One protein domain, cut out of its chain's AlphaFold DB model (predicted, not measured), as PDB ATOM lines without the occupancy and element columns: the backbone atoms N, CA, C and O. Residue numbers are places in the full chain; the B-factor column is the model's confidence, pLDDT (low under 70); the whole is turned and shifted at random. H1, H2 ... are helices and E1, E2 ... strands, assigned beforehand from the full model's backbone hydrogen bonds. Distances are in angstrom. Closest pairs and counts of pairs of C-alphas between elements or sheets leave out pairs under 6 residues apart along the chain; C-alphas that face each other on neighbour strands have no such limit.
ATOM      1  N   SER A  15     -21.335 -30.696 -45.801       96.50
ATOM      2  CA  SER A  15     -21.384 -29.763 -44.677       96.50
ATOM      3  C   SER A  15     -20.483 -28.553 -44.939       96.50
ATOM      4  O   SER A  15     -19.534 -28.605 -45.726       96.50
ATOM      5  N   ARG A  16     -20.781 -27.436 -44.277       96.94
ATOM      6  CA  ARG A  16     -19.928 -26.246 -44.234       96.94
ATOM      7  C   ARG A  16     -19.913 -25.681 -42.824       96.94
ATOM      8  O   ARG A  16     -20.969 -25.500 -42.225       96.94
ATOM      9  N   LEU A  17     -18.715 -25.402 -42.320       96.88
ATOM     10  CA  LEU A  17     -18.510 -24.842 -40.990       96.88
ATOM     11  C   LEU A  17     -18.498 -23.314 -41.031       96.88
ATOM     12  O   LEU A  17     -17.914 -22.709 -41.929       96.88
ATOM     13  N   PHE A  18     -19.105 -22.713 -40.016       96.69
ATOM     14  CA  PHE A  18     -19.082 -21.285 -39.742       96.69
ATOM     15  C   PHE A  18     -18.559 -21.078 -38.325       96.69
ATOM     16  O   PHE A  18     -19.084 -21.669 -37.384       96.69
ATOM     17  N   TYR A  19     -17.530 -20.248 -38.181       96.19
ATOM     18  CA  TYR A  19     -16.881 -19.972 -36.902       96.19
ATOM     19  C   TYR A  19     -17.402 -18.668 -36.304       96.19
ATOM     20  O   TYR A  19     -17.605 -17.688 -37.019       96.19
ATOM     21  N   LYS A  20     -17.584 -18.671 -34.985       93.25
ATOM     22  CA  LYS A  20     -18.141 -17.587 -34.167       93.25
ATOM     23  C   LYS A  20     -19.450 -16.992 -34.720       93.25
ATOM     24  O   LYS A  20     -19.552 -15.772 -34.851       93.25
ATOM     25  N   PRO A  21     -20.455 -17.819 -35.068       91.38
ATOM     26  CA  PRO A  21     -21.740 -17.325 -35.555       91.38
ATOM     27  C   PRO A  21     -22.566 -16.599 -34.482       91.38
ATOM     28  O   PRO A  21     -23.358 -15.724 -34.832       91.38
ATOM     29  N   SER A  22     -22.409 -16.944 -33.197       91.38
ATOM     30  CA  SER A  22     -23.084 -16.288 -32.070       91.38
ATOM     31  C   SER A  22     -22.266 -16.400 -30.775       91.38
ATOM     32  O   SER A  22     -21.208 -17.024 -30.759       91.38
ATOM     33  N   SER A  23     -22.754 -15.795 -29.685       91.94
ATOM     34  CA  SER A  23     -22.180 -15.939 -28.337       91.94
ATOM     35  C   SER A  23     -22.309 -17.349 -27.761       91.94
ATOM     36  O   SER A  23     -21.529 -17.723 -26.893       91.94
ATOM     37  N   ASP A  24     -23.300 -18.108 -28.229       92.06
ATOM     38  CA  ASP A  24     -23.693 -19.383 -27.622       92.06
ATOM     39  C   ASP A  24     -23.050 -20.581 -28.334       92.06
ATOM     40  O   ASP A  24     -22.986 -21.679 -27.783       92.06
ATOM     41  N   TYR A  25     -22.579 -20.376 -29.570       94.25
ATOM     42  CA  TYR A  25     -21.995 -21.417 -30.407       94.25
ATOM     43  C   TYR A  25     -20.737 -20.907 -31.107       94.25
ATOM     44  O   TYR A  25     -20.811 -20.054 -31.991       94.25
ATOM     45  N   ASP A  26     -19.585 -21.493 -30.769       95.62
ATOM     46  CA  ASP A  26     -18.297 -21.176 -31.396       95.62
ATOM     47  C   ASP A  26     -18.202 -21.657 -32.846       95.62
ATOM     48  O   ASP A  26     -17.500 -21.054 -33.658       95.62
ATOM     49  N   VAL A  27     -18.877 -22.759 -33.182       97.38
ATOM     50  CA  VAL A  27     -18.878 -23.345 -34.525       97.38
ATOM     51  C   VAL A  27     -20.262 -23.897 -34.841       97.38
ATOM     52  O   VAL A  27     -20.841 -24.625 -34.039       97.38
ATOM     53  N   VAL A  28     -20.773 -23.592 -36.033       97.62
ATOM     54  CA  VAL A  28     -22.014 -24.162 -36.572       97.62
ATOM     55  C   VAL A  28     -21.715 -24.876 -37.883       97.62
ATOM     56  O   VAL A  28     -21.063 -24.321 -38.767       97.62
ATOM     57  N   ALA A  29     -22.213 -26.104 -38.020       97.75
ATOM     58  CA  ALA A  29     -22.204 -26.838 -39.276       97.75
ATOM     59  C   ALA A  29     -23.563 -26.700 -39.966       97.75
ATOM     60  O   ALA A  29     -24.576 -27.147 -39.436       97.75
ATOM     61  N   VAL A  30     -23.576 -26.124 -41.165       97.06
ATOM     62  CA  VAL A  30     -24.746 -26.148 -42.052       97.06
ATOM     63  C   VAL A  30     -24.602 -27.337 -42.989       97.06
ATOM     64  O   VAL A  30     -23.523 -27.556 -43.543       97.06
ATOM     65  N   VAL A  31     -25.673 -28.108 -43.169       97.12
ATOM     66  CA  VAL A  31     -25.653 -29.371 -43.917       97.12
ATOM     67  C   VAL A  31     -26.614 -29.342 -45.101       97.12
ATOM     68  O   VAL A  31     -27.705 -28.781 -45.034       97.12
ATOM     69  N   GLY A  32     -26.209 -29.951 -46.212       96.12
ATOM     70  CA  GLY A  32     -27.066 -30.148 -47.374       96.12
ATOM     71  C   GLY A  32     -27.890 -31.421 -47.222       96.12
ATOM     72  O   GLY A  32     -27.358 -32.519 -47.366       96.12
ATOM     73  N   ILE A  33     -29.193 -31.286 -46.973       94.38
ATOM     74  CA  ILE A  33     -30.111 -32.435 -46.858       94.38
ATOM     75  C   ILE A  33     -30.433 -33.013 -48.245       94.38
ATOM     76  O   ILE A  33     -30.464 -34.221 -48.433       94.38
ATOM     77  N   GLY A  34     -30.609 -32.162 -49.256       89.81
ATOM     78  CA  GLY A  34     -31.031 -32.575 -50.596       89.81
ATOM     79  C   GLY A  34     -32.454 -32.119 -50.912       89.81
ATOM     80  O   GLY A  34     -32.900 -31.081 -50.427       89.81
ATOM     81  N   LYS A  35     -33.162 -32.854 -51.776       88.50
ATOM     82  CA  LYS A  35     -34.492 -32.451 -52.258       88.50
ATOM     83  C   LYS A  35     -35.516 -32.490 -51.119       88.50
ATOM     84  O   LYS A  35     -35.742 -33.538 -50.527       88.50
ATOM     85  N   GLN A  36     -36.207 -31.373 -50.887       80.94
ATOM     86  CA  GLN A  36     -37.220 -31.257 -49.829       80.94
ATOM     87  C   GLN A  36     -38.416 -32.208 -50.021       80.94
ATOM     88  O   GLN A  36     -39.004 -32.659 -49.045       80.94
ATOM     89  N   LYS A  37     -38.764 -32.519 -51.278       85.38
ATOM     90  CA  LYS A  37     -39.866 -33.424 -51.647       85.38
ATOM     91  C   LYS A  37     -39.441 -34.895 -51.770       85.38
ATOM     92  O   LYS A  37     -40.172 -35.671 -52.374       85.38
ATOM     93  N   ALA A  38     -38.258 -35.266 -51.274       89.62
ATOM     94  CA  ALA A  38     -37.878 -36.673 -51.188       89.62
ATOM     95  C   ALA A  38     -38.897 -37.443 -50.329       89.62
ATOM     96  O   ALA A  38     -39.489 -36.882 -49.403       89.62
ATOM     97  N   GLY A  39     -39.097 -38.713 -50.654       92.06
ATOM     98  CA  GLY A  39     -40.021 -39.614 -49.974       92.06
ATOM     99  C   GLY A  39     -39.595 -41.055 -50.217       92.06
ATOM    100  O   GLY A  39     -38.408 -41.318 -50.392       92.06
ATOM    101  N   TYR A  40     -40.549 -41.979 -50.250       95.56
ATOM    102  CA  TYR A  40     -40.251 -43.365 -50.592       95.56
ATOM    103  C   TYR A  40     -39.797 -43.487 -52.054       95.56
ATOM    104  O   TYR A  40     -40.486 -43.010 -52.960       95.56
ATOM    105  N   ASN A  41     -38.641 -44.112 -52.268       94.00
ATOM    106  CA  ASN A  41     -38.125 -44.481 -53.578       94.00
ATOM    107  C   ASN A  41     -38.284 -45.995 -53.753       94.00
ATOM    108  O   ASN A  41     -37.652 -46.770 -53.040       94.00
ATOM    109  N   ALA A  42     -39.126 -46.392 -54.707       95.69
ATOM    110  CA  ALA A  42     -39.423 -47.790 -54.999       95.69
ATOM    111  C   ALA A  42     -38.263 -48.536 -55.678       95.69
ATOM    112  O   ALA A  42     -38.163 -49.746 -55.516       95.69
ATOM    113  N   ASP A  43     -37.393 -47.833 -56.408       96.12
ATOM    114  CA  ASP A  43     -36.237 -48.449 -57.072       96.12
ATOM    115  C   ASP A  43     -35.161 -48.857 -56.051       96.12
ATOM    116  O   ASP A  43     -34.449 -49.835 -56.251       96.12
ATOM    117  N   GLU A  44     -35.071 -48.119 -54.941       93.56
ATOM    118  CA  GLU A  44     -34.100 -48.341 -53.860       93.56
ATOM    119  C   GLU A  44     -34.721 -49.026 -52.627       93.56
ATOM    120  O   GLU A  44     -34.005 -49.370 -51.693       93.56
ATOM    121  N   ASP A  45     -36.047 -49.197 -52.601       96.50
ATOM    122  CA  ASP A  45     -36.837 -49.700 -51.465       96.50
ATOM    123  C   ASP A  45     -36.521 -49.004 -50.122       96.50
ATOM    124  O   ASP A  45     -36.413 -49.619 -49.060       96.50
ATOM    125  N   ILE A  46     -36.361 -47.677 -50.159       96.25
ATOM    126  CA  ILE A  46     -36.047 -46.864 -48.975       96.25
ATOM    127  C   ILE A  46     -36.862 -45.575 -48.910       96.25
ATOM    128  O   ILE A  46     -37.300 -45.012 -49.913       96.25
ATOM    129  N   ASP A  47     -36.995 -45.041 -47.697       96.69
ATOM    130  CA  ASP A  47     -37.387 -43.650 -47.483       96.69
ATOM    131  C   ASP A  47     -36.163 -42.738 -47.683       96.69
ATOM    132  O   ASP A  47     -35.342 -42.549 -46.778       96.69
ATOM    133  N   GLU A  48     -36.036 -42.160 -48.884       96.19
ATOM    134  CA  GLU A  48     -34.912 -41.286 -49.227       96.19
ATOM    135  C   GLU A  48     -34.834 -40.061 -48.329       96.19
ATOM    136  O   GLU A  48     -33.741 -39.558 -48.077       96.19
ATOM    137  N   LYS A  49     -35.974 -39.537 -47.862       95.62
ATOM    138  CA  LYS A  49     -35.969 -38.348 -47.010       95.62
ATOM    139  C   LYS A  49     -35.280 -38.660 -45.690       95.62
ATOM    140  O   LYS A  49     -34.417 -37.891 -45.267       95.62
ATOM    141  N   LYS A  50     -35.624 -39.783 -45.065       97.06
ATOM    142  CA  LYS A  50     -34.974 -40.222 -43.825       97.06
ATOM    143  C   LYS A  50     -33.490 -40.488 -44.042       97.06
ATOM    144  O   LYS A  50     -32.668 -40.028 -43.253       97.06
ATOM    145  N   GLU A  51     -33.129 -41.116 -45.157       97.62
ATOM    146  CA  GLU A  51     -31.727 -41.412 -45.460       97.62
ATOM    147  C   GLU A  51     -30.887 -40.158 -45.754       97.62
ATOM    148  O   GLU A  51     -29.746 -40.020 -45.303       97.62
ATOM    149  N   ASN A  52     -31.483 -39.179 -46.431       97.12
ATOM    150  CA  ASN A  52     -30.906 -37.852 -46.634       97.12
ATOM    151  C   ASN A  52     -30.611 -37.158 -45.301       97.12
ATOM    152  O   ASN A  52     -29.543 -36.566 -45.137       97.12
ATOM    153  N   ILE A  53     -31.546 -37.240 -44.351       97.69
ATOM    154  CA  ILE A  53     -31.410 -36.638 -43.023       97.69
ATOM    155  C   ILE A  53     -30.304 -37.332 -42.226       97.69
ATOM    156  O   ILE A  53     -29.446 -36.636 -41.682       97.69
ATOM    157  N   ARG A  54     -30.255 -38.673 -42.221       98.50
ATOM    158  CA  ARG A  54     -29.160 -39.422 -41.577       98.50
ATOM    159  C   ARG A  54     -27.801 -39.008 -42.127       98.50
ATOM    160  O   ARG A  54     -26.895 -38.686 -41.361       98.50
ATOM    161  N   SER A  55     -27.682 -38.961 -43.454       98.06
ATOM    162  CA  SER A  55     -26.453 -38.568 -44.150       98.06
ATOM    163  C   SER A  55     -26.039 -37.127 -43.838       98.06
ATOM    164  O   SER A  55     -24.860 -36.850 -43.611       98.06
ATOM    165  N   ALA A  56     -26.994 -36.196 -43.802       98.00
ATOM    166  CA  ALA A  56     -26.734 -34.795 -43.492       98.00
ATOM    167  C   ALA A  56     -26.303 -34.602 -42.031       98.00
ATOM    168  O   ALA A  56     -25.284 -33.954 -41.783       98.00
ATOM    169  N   ALA A  57     -27.018 -35.214 -41.081       98.44
ATOM    170  CA  ALA A  57     -26.648 -35.224 -39.667       98.44
ATOM    171  C   ALA A  57     -25.230 -35.782 -39.476       98.44
ATOM    172  O   ALA A  57     -24.393 -35.151 -38.830       98.44
ATOM    173  N   ALA A  58     -24.928 -36.910 -40.123       98.56
ATOM    174  CA  ALA A  58     -23.612 -37.532 -40.086       98.56
ATOM    175  C   ALA A  58     -22.498 -36.605 -40.599       98.56
ATOM    176  O   ALA A  58     -21.445 -36.491 -39.969       98.56
ATOM    177  N   ALA A  59     -22.724 -35.928 -41.728       98.50
ATOM    178  CA  ALA A  59     -21.757 -35.002 -42.308       98.50
ATOM    179  C   ALA A  59     -21.468 -33.816 -41.376       98.50
ATOM    180  O   ALA A  59     -20.306 -33.497 -41.123       98.50
ATOM    181  N   GLY A  60     -22.514 -33.191 -40.823       98.38
ATOM    182  CA  GLY A  60     -22.371 -32.082 -39.879       98.38
ATOM    183  C   GLY A  60     -21.646 -32.497 -38.600       98.38
ATOM    184  O   GLY A  60     -20.671 -31.856 -38.206       98.38
ATOM    185  N   CYS A  61     -22.070 -33.608 -37.992       98.56
ATOM    186  CA  CYS A  61     -21.475 -34.122 -36.762       98.56
ATOM    187  C   CYS A  61     -19.994 -34.478 -36.935       98.56
ATOM    188  O   CYS A  61     -19.178 -34.098 -36.095       98.56
ATOM    189  N   LYS A  62     -19.622 -35.142 -38.038       98.25
ATOM    190  CA  LYS A  62     -18.214 -35.444 -38.336       98.25
ATOM    191  C   LYS A  62     -17.386 -34.178 -38.521       98.25
ATOM    192  O   LYS A  62     -16.332 -34.068 -37.907       98.25
ATOM    193  N   SER A  63     -17.878 -33.193 -39.275       98.31
ATOM    194  CA  SER A  63     -17.145 -31.935 -39.460       98.31
ATOM    195  C   SER A  63     -16.922 -31.177 -38.153       98.31
ATOM    196  O   SER A  63     -15.847 -30.619 -37.957       98.31
ATOM    197  N   LEU A  64     -17.899 -31.181 -37.241       98.44
ATOM    198  CA  LEU A  64     -17.743 -30.586 -35.910       98.44
ATOM    199  C   LEU A  64     -16.744 -31.375 -35.049       98.44
ATOM    200  O   LEU A  64     -15.892 -30.780 -34.388       98.44
ATOM    201  N   GLN A  65     -16.801 -32.709 -35.085       98.12
ATOM    202  CA  GLN A  65     -15.844 -33.572 -34.389       98.12
ATOM    203  C   GLN A  65     -14.408 -33.349 -34.884       98.12
ATOM    204  O   GLN A  65     -13.479 -33.308 -34.078       98.12
ATOM    205  N   ASP A  66     -14.221 -33.189 -36.195       97.19
ATOM    206  CA  ASP A  66     -12.908 -33.017 -36.820       97.19
ATOM    207  C   ASP A  66     -12.241 -31.689 -36.428       97.19
ATOM    208  O   ASP A  66     -11.015 -31.609 -36.387       97.19
ATOM    209  N   VAL A  67     -13.031 -30.673 -36.060       97.19
ATOM    210  CA  VAL A  67     -12.527 -29.401 -35.509       97.19
ATOM    211  C   VAL A  67     -12.526 -29.360 -33.976       97.19
ATOM    212  O   VAL A  67     -12.310 -28.306 -33.384       97.19
ATOM    213  N   GLY A  68     -12.730 -30.507 -33.320       96.31
ATOM    214  CA  GLY A  68     -12.534 -30.671 -31.879       96.31
ATOM    215  C   GLY A  68     -13.719 -30.278 -30.995       96.31
ATOM    216  O   GLY A  68     -13.547 -30.174 -29.778       96.31
ATOM    217  N   VAL A  69     -14.917 -30.088 -31.561       97.31
ATOM    218  CA  VAL A  69     -16.122 -29.754 -30.783       97.31
ATOM    219  C   VAL A  69     -16.426 -30.853 -29.759       97.31
ATOM    220  O   VAL A  69     -16.410 -32.041 -30.073       97.31
ATOM    221  N   SER A  70     -16.701 -30.444 -28.516       96.81
ATOM    222  CA  SER A  70     -17.011 -31.337 -27.393       96.81
ATOM    223  C   SER A  70     -18.445 -31.808 -27.334       96.81
ATOM    224  O   SER A  70     -18.707 -32.912 -26.876       96.81
ATOM    225  N   THR A  71     -19.353 -30.924 -27.717       98.00
ATOM    226  CA  THR A  71     -20.777 -31.051 -27.459       98.00
ATOM    227  C   THR A  71     -21.486 -30.491 -28.670       98.00
ATOM    228  O   THR A  71     -21.293 -29.330 -29.033       98.00
ATOM    229  N   ILE A  72     -22.269 -31.331 -29.325       98.44
ATOM    230  CA  ILE A  72     -22.976 -31.001 -30.551       98.44
ATOM    231  C   ILE A  72     -24.456 -30.894 -30.217       98.44
ATOM    232  O   ILE A  72     -25.067 -31.856 -29.760       98.44
ATOM    233  N   HIS A  73     -25.027 -29.722 -30.481       98.12
ATOM    234  CA  HIS A  73     -26.465 -29.501 -30.448       98.12
ATOM    235  C   HIS A  73     -26.993 -29.634 -31.872       98.12
ATOM    236  O   HIS A  73     -26.575 -28.881 -32.751       98.12
ATOM    237  N   ILE A  74     -27.875 -30.599 -32.111       97.31
ATOM    238  CA  ILE A  74     -28.413 -30.876 -33.444       97.31
ATOM    239  C   ILE A  74     -29.935 -30.742 -33.452       97.31
ATOM    240  O   ILE A  74     -30.631 -31.166 -32.527       97.31
ATOM    241  N   GLU A  75     -30.451 -30.109 -34.498       96.31
ATOM    242  CA  GLU A  75     -31.886 -29.972 -34.731       96.31
ATOM    243  C   GLU A  75     -32.499 -31.251 -35.328       96.31
ATOM    244  O   GLU A  75     -31.811 -32.216 -35.673       96.31
ATOM    245  N   SER A  76     -33.819 -31.266 -35.497       95.94
ATOM    246  CA  SER A  76     -34.511 -32.424 -36.069       95.94
ATOM    247  C   SER A  76     -34.245 -32.627 -37.562       95.94
ATOM    248  O   SER A  76     -34.500 -33.714 -38.061       95.94
ATOM    249  N   LEU A  77     -33.781 -31.610 -38.301       94.19
ATOM    250  CA  LEU A  77     -33.630 -31.655 -39.766       94.19
ATOM    251  C   LEU A  77     -34.907 -32.153 -40.479       94.19
ATOM    252  O   LEU A  77     -34.838 -32.780 -41.532       94.19
ATOM    253  N   SER A  78     -36.081 -31.866 -39.900       93.44
ATOM    254  CA  SER A  78     -37.425 -32.350 -40.273       93.44
ATOM    255  C   SER A  78     -37.801 -33.796 -39.907       93.44
ATOM    256  O   SER A  78     -38.957 -34.162 -40.111       93.44
ATOM    257  N   ASP A  79     -36.891 -34.595 -39.340       96.06
ATOM    258  CA  ASP A  79     -37.175 -35.924 -38.772       96.06
ATOM    259  C   ASP A  79     -36.213 -36.215 -37.606       96.06
ATOM    260  O   ASP A  79     -35.041 -36.555 -37.792       96.06
ATOM    261  N   ALA A  80     -36.708 -36.048 -36.376       97.56
ATOM    262  CA  ALA A  80     -35.876 -36.111 -35.176       97.56
ATOM    263  C   ALA A  80     -35.220 -37.487 -34.965       97.56
ATOM    264  O   ALA A  80     -34.078 -37.544 -34.513       97.56
ATOM    265  N   ALA A  81     -35.911 -38.578 -35.316       98.25
ATOM    266  CA  ALA A  81     -35.376 -39.930 -35.189       98.25
ATOM    267  C   ALA A  81     -34.201 -40.159 -36.151       98.25
ATOM    268  O   ALA A  81     -33.130 -40.584 -35.724       98.25
ATOM    269  N   SER A  82     -34.366 -39.802 -37.426       98.12
ATOM    270  CA  SER A  82     -33.335 -39.960 -38.458       98.12
ATOM    271  C   SER A  82     -32.122 -39.064 -38.189       98.12
ATOM    272  O   SER A  82     -30.983 -39.481 -38.394       98.12
ATOM    273  N   SER A  83     -32.345 -37.844 -37.685       98.12
ATOM    274  CA  SER A  83     -31.265 -36.934 -37.279       98.12
ATOM    275  C   SER A  83     -30.442 -37.526 -36.126       98.12
ATOM    276  O   SER A  83     -29.216 -37.630 -36.222       98.12
ATOM    277  N   ALA A  84     -31.116 -38.001 -35.070       98.56
ATOM    278  CA  ALA A  84     -30.475 -38.644 -33.923       98.56
ATOM    279  C   ALA A  84     -29.678 -39.890 -34.324       98.56
ATOM    280  O   ALA A  84     -28.539 -40.074 -33.885       98.56
ATOM    281  N   GLU A  85     -30.278 -40.739 -35.158       98.69
ATOM    282  CA  GLU A  85     -29.694 -41.986 -35.638       98.69
ATOM    283  C   GLU A  85     -28.431 -41.708 -36.462       98.69
ATOM    284  O   GLU A  85     -27.355 -42.202 -36.125       98.69
ATOM    285  N   GLY A  86     -28.523 -40.838 -37.475       98.62
ATOM    286  CA  GLY A  86     -27.391 -40.479 -38.331       98.62
ATOM    287  C   GLY A  86     -26.224 -39.874 -37.551       98.62
ATOM    288  O   GLY A  86     -25.075 -40.291 -37.719       98.62
ATOM    289  N   ALA A  87     -26.510 -38.949 -36.631       98.56
ATOM    290  CA  ALA A  87     -25.502 -38.378 -35.745       98.56
ATOM    291  C   ALA A  87     -24.823 -39.459 -34.882       98.56
ATOM    292  O   ALA A  87     -23.595 -39.576 -34.890       98.56
ATOM    293  N   THR A  88     -25.614 -40.302 -34.210       98.69
ATOM    294  CA  THR A  88     -25.133 -41.369 -33.313       98.69
ATOM    295  C   THR A  88     -24.265 -42.398 -34.040       98.69
ATOM    296  O   THR A  88     -23.206 -42.784 -33.541       98.69
ATOM    297  N   LEU A  89     -24.677 -42.837 -35.232       98.69
ATOM    298  CA  LEU A  89     -23.923 -43.806 -36.031       98.69
ATOM    299  C   LEU A  89     -22.607 -43.217 -36.552       98.69
ATOM    300  O   LEU A  89     -21.592 -43.916 -36.612       98.69
ATOM    301  N   SER A  90     -22.619 -41.935 -36.923       98.19
ATOM    302  CA  SER A  90     -21.473 -41.266 -37.545       98.19
ATOM    303  C   SER A  90     -20.332 -40.946 -36.583       98.19
ATOM    304  O   SER A  90     -19.173 -40.972 -37.002       98.19
ATOM    305  N   LEU A  91     -20.662 -40.635 -35.324       98.25
ATOM    306  CA  LEU A  91     -19.694 -40.245 -34.302       98.25
ATOM    307  C   LEU A  91     -19.027 -41.451 -33.645       98.25
ATOM    308  O   LEU A  91     -17.946 -41.305 -33.082       98.25
ATOM    309  N   TRP A  92     -19.642 -42.630 -33.719       97.88
ATOM    310  CA  TRP A  92     -19.081 -43.849 -33.150       97.88
ATOM    311  C   TRP A  92     -17.773 -44.257 -33.831       97.88
ATOM    312  O   TRP A  92     -17.619 -44.158 -35.051       97.88
ATOM    313  N   ALA A  93     -16.849 -44.778 -33.029       96.50
ATOM    314  CA  ALA A  93     -15.637 -45.428 -33.495       96.50
ATOM    315  C   ALA A  93     -15.229 -46.523 -32.503       96.50
ATOM    316  O   ALA A  93     -15.185 -46.264 -31.298       96.50
ATOM    317  N   TYR A  94     -14.856 -47.697 -33.016       96.81
ATOM    318  CA  TYR A  94     -14.222 -48.743 -32.220       96.81
ATOM    319  C   TYR A  94     -12.802 -48.324 -31.837       96.81
ATOM    320  O   TYR A  94     -11.958 -48.064 -32.700       96.81
ATOM    321  N   GLN A  95     -12.547 -48.165 -30.539       96.06
ATOM    322  CA  GLN A  95     -11.285 -47.604 -30.044       96.06
ATOM    323  C   GLN A  95     -10.809 -48.238 -28.730       96.06
ATOM    324  O   GLN A  95      -9.901 -47.696 -28.095       96.06
ATOM    325  N   GLU A  96     -11.394 -49.371 -28.327       94.44
ATOM    326  CA  GLU A  96     -11.082 -50.059 -27.067       94.44
ATOM    327  C   GLU A  96      -9.584 -50.381 -26.958       94.44
ATOM    328  O   GLU A  96      -8.920 -49.949 -26.013       94.44
ATOM    329  N   PHE A  97      -9.011 -50.987 -28.000       93.56
ATOM    330  CA  PHE A  97      -7.588 -51.347 -28.060       93.56
ATOM    331  C   PHE A  97      -6.679 -50.263 -28.653       93.56
ATOM    332  O   PHE A  97      -5.488 -50.481 -28.879       93.56
ATOM    333  N   ARG A  98      -7.212 -49.063 -28.913       94.56
ATOM    334  CA  ARG A  98      -6.414 -47.947 -29.428       94.56
ATOM    335  C   ARG A  98      -5.690 -47.244 -28.282       94.56
ATOM    336  O   ARG A  98      -6.307 -46.958 -27.255       94.56
ATOM    337  N   ASP A  99      -4.414 -46.904 -28.499       96.75
ATOM    338  CA  ASP A  99      -3.614 -46.065 -27.592       96.75
ATOM    339  C   ASP A  99      -4.447 -44.857 -27.121       96.75
ATOM    340  O   ASP A  99      -4.909 -44.093 -27.981       96.75
ATOM    341  N   PRO A 100      -4.645 -44.660 -25.800       95.19
ATOM    342  CA  PRO A 100      -5.445 -43.566 -25.257       95.19
ATOM    343  C   PRO A 100      -5.088 -42.190 -25.825       95.19
ATOM    344  O   PRO A 100      -5.983 -41.383 -26.061       95.19
ATOM    345  N   LYS A 101      -3.805 -41.935 -26.124       95.25
ATOM    346  CA  LYS A 101      -3.336 -40.660 -26.700       95.25
ATOM    347  C   LYS A 101      -3.749 -40.467 -28.161       95.25
ATOM    348  O   LYS A 101      -3.721 -39.349 -28.664       95.25
ATOM    349  N   LYS A 102      -4.107 -41.552 -28.851       94.44
ATOM    350  CA  LYS A 102      -4.517 -41.574 -30.263       94.44
ATOM    351  C   LYS A 102      -6.024 -41.761 -30.442       94.44
ATOM    352  O   LYS A 102      -6.476 -41.830 -31.586       94.44
ATOM    353  N   ARG A 103      -6.798 -41.888 -29.358       95.12
ATOM    354  CA  ARG A 103      -8.256 -42.027 -29.435       95.12
ATOM    355  C   ARG A 103      -8.875 -40.727 -29.947       95.12
ATOM    356  O   ARG A 103      -8.602 -39.645 -29.435       95.12
ATOM    357  N   LYS A 104      -9.735 -40.840 -30.958       94.50
ATOM    358  CA  LYS A 104     -10.608 -39.760 -31.409       94.50
ATOM    359  C   LYS A 104     -11.598 -39.455 -30.294       94.50
ATOM    360  O   LYS A 104     -12.240 -40.369 -29.773       94.50
ATOM    361  N   ARG A 105     -11.738 -38.179 -29.952       95.12
ATOM    362  CA  ARG A 105     -12.754 -37.731 -29.006       95.12
ATOM    363  C   ARG A 105     -14.141 -37.878 -29.622       95.12
ATOM    364  O   ARG A 105     -14.369 -37.404 -30.735       95.12
ATOM    365  N   ILE A 106     -15.055 -38.519 -28.901       97.69
ATOM    366  CA  ILE A 106     -16.460 -38.624 -29.298       97.69
ATOM    367  C   ILE A 106     -17.221 -37.470 -28.629       97.69
ATOM    368  O   ILE A 106     -17.178 -37.388 -27.402       97.69
ATOM    369  N   PRO A 107     -17.829 -36.546 -29.392       98.00
ATOM    370  CA  PRO A 107     -18.602 -35.446 -28.832       98.00
ATOM    371  C   PRO A 107     -19.891 -35.938 -28.170       98.00
ATOM    372  O   PRO A 107     -20.512 -36.888 -28.651       98.00
ATOM    373  N   ASP A 108     -20.327 -35.238 -27.128       98.00
ATOM    374  CA  ASP A 108     -21.653 -35.422 -26.547       98.00
ATOM    375  C   ASP A 108     -22.721 -34.897 -27.511       98.00
ATOM    376  O   ASP A 108     -22.555 -33.836 -28.119       98.00
ATOM    377  N   LEU A 109     -23.824 -35.631 -27.649       97.56
ATOM    378  CA  LEU A 109     -24.913 -35.277 -28.555       97.56
ATOM    379  C   LEU A 109     -26.133 -34.782 -27.770       97.56
ATOM    380  O   LEU A 109     -26.707 -35.519 -26.966       97.56
ATOM    381  N   CYS A 110     -26.551 -33.548 -28.045       96.94
ATOM    382  CA  CYS A 110     -27.686 -32.875 -27.421       96.94
ATOM    383  C   CYS A 110     -28.725 -32.480 -28.478       96.94
ATOM    384  O   CYS A 110     -28.383 -32.119 -29.605       96.94
ATOM    385  N   SER A 111     -30.005 -32.512 -28.113       95.94
ATOM    386  CA  SER A 111     -31.070 -31.994 -28.971       95.94
ATOM    387  C   SER A 111     -31.067 -30.461 -28.974       95.94
ATOM    388  O   SER A 111     -30.855 -29.817 -27.947       95.94
ATOM    389  N   TYR A 112     -31.339 -29.862 -30.133       95.75
ATOM    390  CA  TYR A 112     -31.578 -28.428 -30.281       95.75
ATOM    391  C   TYR A 112     -33.027 -28.181 -30.691       95.75
ATOM    392  O   TYR A 112     -33.419 -28.534 -31.802       95.75
ATOM    393  N   LYS A 113     -33.817 -27.565 -29.801       92.25
ATOM    394  CA  LYS A 113     -35.212 -27.153 -30.066       92.25
ATOM    395  C   LYS A 113     -36.078 -28.256 -30.701       92.25
ATOM    396  O   LYS A 113     -36.875 -27.999 -31.598       92.25
ATOM    397  N   ILE A 114     -35.904 -29.499 -30.254       89.94
ATOM    398  CA  ILE A 114     -36.697 -30.626 -30.743       89.94
ATOM    399  C   ILE A 114     -37.992 -30.706 -29.939       89.94
ATOM    400  O   ILE A 114     -37.956 -30.941 -28.737       89.94
ATOM    401  N   GLU A 115     -39.127 -30.553 -30.618       88.38
ATOM    402  CA  GLU A 115     -40.458 -30.658 -30.003       88.38
ATOM    403  C   GLU A 115     -40.829 -32.116 -29.687       88.38
ATOM    404  O   GLU A 115     -41.358 -32.422 -28.621       88.38
ATOM    405  N   ASN A 116     -40.515 -33.042 -30.599       88.62
ATOM    406  CA  ASN A 116     -40.808 -34.463 -30.431       88.62
ATOM    407  C   ASN A 116     -39.617 -35.208 -29.809       88.62
ATOM    408  O   ASN A 116     -38.846 -35.895 -30.486       88.62
ATOM    409  N   GLU A 117     -39.466 -35.070 -28.491       93.25
ATOM    410  CA  GLU A 117     -38.408 -35.757 -27.744       93.25
ATOM    411  C   GLU A 117     -38.483 -37.285 -27.839       93.25
ATOM    412  O   GLU A 117     -37.458 -37.957 -27.714       93.25
ATOM    413  N   LYS A 118     -39.683 -37.849 -28.020       96.94
ATOM    414  CA  LYS A 118     -39.872 -39.300 -28.097       96.94
ATOM    415  C   LYS A 118     -39.183 -39.863 -29.336       96.94
ATOM    416  O   LYS A 118     -38.422 -40.818 -29.216       96.94
ATOM    417  N   ASP A 119     -39.389 -39.243 -30.493       97.12
ATOM    418  CA  ASP A 119     -38.774 -39.691 -31.745       97.12
ATOM    419  C   ASP A 119     -37.258 -39.501 -31.732       97.12
ATOM    420  O   ASP A 119     -36.522 -40.398 -32.140       97.12
ATOM    421  N   TRP A 120     -36.779 -38.393 -31.164       97.62
ATOM    422  CA  TRP A 120     -35.350 -38.195 -30.915       97.62
ATOM    423  C   TRP A 120     -34.752 -39.320 -30.056       97.62
ATOM    424  O   TRP A 120     -33.764 -39.946 -30.443       97.62
ATOM    425  N   LYS A 121     -35.378 -39.634 -28.911       98.06
ATOM    426  CA  LYS A 121     -34.940 -40.724 -28.020       98.06
ATOM    427  C   LYS A 121     -34.966 -42.077 -28.732       98.06
ATOM    428  O   LYS A 121     -34.027 -42.851 -28.569       98.06
ATOM    429  N   ASN A 122     -35.982 -42.341 -29.554       98.31
ATOM    430  CA  ASN A 122     -36.056 -43.560 -30.359       98.31
ATOM    431  C   ASN A 122     -34.879 -43.663 -31.339       98.31
ATOM    432  O   ASN A 122     -34.220 -44.698 -31.380       98.31
ATOM    433  N   GLY A 123     -34.561 -42.591 -32.071       98.44
ATOM    434  CA  GLY A 123     -33.414 -42.571 -32.983       98.44
ATOM    435  C   GLY A 123     -32.073 -42.792 -32.274       98.44
ATOM    436  O   GLY A 123     -31.232 -43.545 -32.763       98.44
ATOM    437  N   LEU A 124     -31.896 -42.228 -31.069       98.50
ATOM    438  CA  LEU A 124     -30.726 -42.514 -30.228       98.50
ATOM    439  C   LEU A 124     -30.651 -43.992 -29.825       98.50
ATOM    440  O   LEU A 124     -29.565 -44.569 -29.835       98.50
ATOM    441  N   VAL A 125     -31.778 -44.604 -29.444       98.69
ATOM    442  CA  VAL A 125     -31.834 -46.028 -29.073       98.69
ATOM    443  C   VAL A 125     -31.469 -46.906 -30.265       98.69
ATOM    444  O   VAL A 125     -30.620 -47.781 -30.115       98.69
ATOM    445  N   LEU A 126     -32.038 -46.640 -31.444       98.50
ATOM    446  CA  LEU A 126     -31.733 -47.381 -32.672       98.50
ATOM    447  C   LEU A 126     -30.246 -47.279 -33.033       98.50
ATOM    448  O   LEU A 126     -29.575 -48.302 -33.182       98.50
ATOM    449  N   GLY A 127     -29.696 -46.060 -33.066       98.56
ATOM    450  CA  GLY A 127     -28.281 -45.846 -33.369       98.56
ATOM    451  C   GLY A 127     -27.344 -46.509 -32.353       98.56
ATOM    452  O   GLY A 127     -26.341 -47.114 -32.731       98.56
ATOM    453  N   LYS A 128     -27.668 -46.453 -31.053       98.56
ATOM    454  CA  LYS A 128     -26.886 -47.122 -29.998       98.56
ATOM    455  C   LYS A 128     -26.962 -48.641 -30.091       98.56
ATOM    456  O   LYS A 128     -25.938 -49.294 -29.923       98.56
ATOM    457  N   ALA A 129     -28.140 -49.195 -30.373       98.62
ATOM    458  CA  ALA A 129     -28.315 -50.632 -30.550       98.62
ATOM    459  C   ALA A 129     -27.477 -51.146 -31.728       98.62
ATOM    460  O   ALA A 129     -26.754 -52.128 -31.591       98.62
ATOM    461  N   GLN A 130     -27.485 -50.437 -32.859       98.56
ATOM    462  CA  GLN A 130     -26.636 -50.796 -33.992       98.56
ATOM    463  C   GLN A 130     -25.142 -50.629 -33.674       98.56
ATOM    464  O   GLN A 130     -24.339 -51.475 -34.055       98.56
ATOM    465  N   ASN A 131     -24.751 -49.583 -32.941       98.44
ATOM    466  CA  ASN A 131     -23.367 -49.404 -32.496       98.44
ATOM    467  C   ASN A 131     -22.895 -50.498 -31.530       98.44
ATOM    468  O   ASN A 131     -21.732 -50.874 -31.593       98.44
ATOM    469  N   LEU A 132     -23.778 -51.037 -30.684       98.00
ATOM    470  CA  LEU A 132     -23.477 -52.214 -29.867       98.00
ATOM    471  C   LEU A 132     -23.175 -53.428 -30.752       98.00
ATOM    472  O   LEU A 132     -22.202 -54.132 -30.518       98.00
ATOM    473  N   VAL A 133     -23.971 -53.656 -31.799       98.06
ATOM    474  CA  VAL A 133     -23.702 -54.749 -32.747       98.06
ATOM    475  C   VAL A 133     -22.379 -54.525 -33.486       98.06
ATOM    476  O   VAL A 133     -21.622 -55.473 -33.659       98.06
ATOM    477  N   ARG A 134     -22.064 -53.281 -33.880       97.81
ATOM    478  CA  ARG A 134     -20.764 -52.929 -34.483       97.81
ATOM    479  C   ARG A 134     -19.604 -53.217 -33.535       97.81
ATOM    480  O   ARG A 134     -18.598 -53.742 -33.975       97.81
ATOM    481  N   ASP A 135     -19.753 -52.904 -32.254       97.00
ATOM    482  CA  ASP A 135     -18.743 -53.182 -31.230       97.00
ATOM    483  C   ASP A 135     -18.462 -54.686 -31.099       97.00
ATOM    484  O   ASP A 135     -17.313 -55.115 -31.170       97.00
ATOM    485  N   LEU A 136     -19.523 -55.498 -31.031       96.94
ATOM    486  CA  LEU A 136     -19.416 -56.958 -30.999       96.94
ATOM    487  C   LEU A 136     -18.798 -57.536 -32.281       96.94
ATOM    488  O   LEU A 136     -18.066 -58.516 -32.211       96.94
ATOM    489  N   ALA A 137     -19.106 -56.956 -33.443       97.12
ATOM    490  CA  ALA A 137     -18.622 -57.430 -34.739       97.12
ATOM    491  C   ALA A 137     -17.169 -57.021 -35.044       97.12
ATOM    492  O   ALA A 137     -16.479 -57.739 -35.759       97.12
ATOM    493  N   GLU A 138     -16.719 -55.870 -34.538       95.06
ATOM    494  CA  GLU A 138     -15.349 -55.357 -34.715       95.06
ATOM    495  C   GLU A 138     -14.380 -55.869 -33.637       95.06
ATOM    496  O   GLU A 138     -13.164 -55.703 -33.767       95.06
ATOM    497  N   SER A 139     -14.901 -56.478 -32.569       92.50
ATOM    498  CA  SER A 139     -14.083 -57.102 -31.531       92.50
ATOM    499  C   SER A 139     -13.343 -58.329 -32.100       92.50
ATOM    500  O   SER A 139     -13.988 -59.179 -32.715       92.50
TER     501      SER A 139
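Overview. This is residues 15 to 139 of the 140 residues of the protein "Peptidase_M17_N domain-containing protein" of Oncopeltus fasciatus (UniProt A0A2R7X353). Three helices make the body, with H2 in the middle, touching H1 on one side and H3 on the other and running the same way as each of them, at a steep tilt of 42 degrees to H1 and a shallow tilt of 29 degrees to H3; the two-stranded E1 and E2 hairpin packs on H1, and a small parallel sheet of E3 and E4 packs on H1 and H2, E3 nearer to H1 and E4 nearer to H2. Two long loops, residues 32 to 47 and 92 to 107, reach out from this body at opposite ends. The printed part has 125 residues, with three named helices and four named strands in the order E1 E2 H1 E3 H2 E4 H3; the two sheets are E1 and E2, antiparallel, and E3 and E4, parallel, and the class is mixed, helices and strands. The whole is compact, with a radius of gyration of the C-alphas of 15.2 A and spans of 45 by 42 by 26 A.

Along the chain. Find C-alpha 15 at (-21.384, -29.763, -44.677); from there E1 runs through residues 15 to 19, 13.3 A long. E2 follows as residues 27 to 31, 13.1 A. Look next for C-alpha 48 at (-34.912, -41.286, -49.227), where H1, residues 48 to 66, begins its 26.6 A. E3 is residues 71 to 74, H2 is residues 80 to 91 with 16.7 A, and E4 is residues 108 to 111. H3, residues 117 to 138, runs 31.1 A to C-alpha 138 at (-15.349, -55.357, -34.715).

Arrangement. Begin with the hairpin of E1 and E2, antiparallel, where N 16 and O 30 are 2.8 A apart, within hydrogen-bond range. E2 and H1 have 11 pairs of C-alphas within 8 A, the closest being Ala 29 and Gly 60 at 5.3 A. H1 and H2 touch, closest at the C-alphas of Arg 54 and Gly 86, 3.8 A, and run the same way at a steep tilt of 42 degrees. E3, H2 and E4 form a strand-helix-strand unit, two parallel neighbour strands with a helix between them along the chain, and its crossover is right-handed. Across E3 and E4, look at N 72 and O 108, 2.8 A apart, and N 74 and O 110, 3.0 A, both within hydrogen-bond range. E2 and E3 are near each other, with 6 pairs of C-alphas within 10 A. H2 and H3 touch, closest at the C-alphas of Ala 81 and Gly 123, 4.0 A, the same way at a shallow tilt of 29 degrees. H1 and H3 are apart. In H1, H2 and H3 every O i to N i+4 pair is within hydrogen-bond range.

Size, cuts and confidence. The two C-alphas farthest apart, those of Ala 42 and Lys 101, are 46.4 A from each other, one in each long link, E2 to H1 and H2 to E4. Within the first of these, residues 40 to 41 pair with residues 46 to 47, antiparallel. The printed part has no cut, its mean pLDDT is 96.1, and no printed residue is under 70.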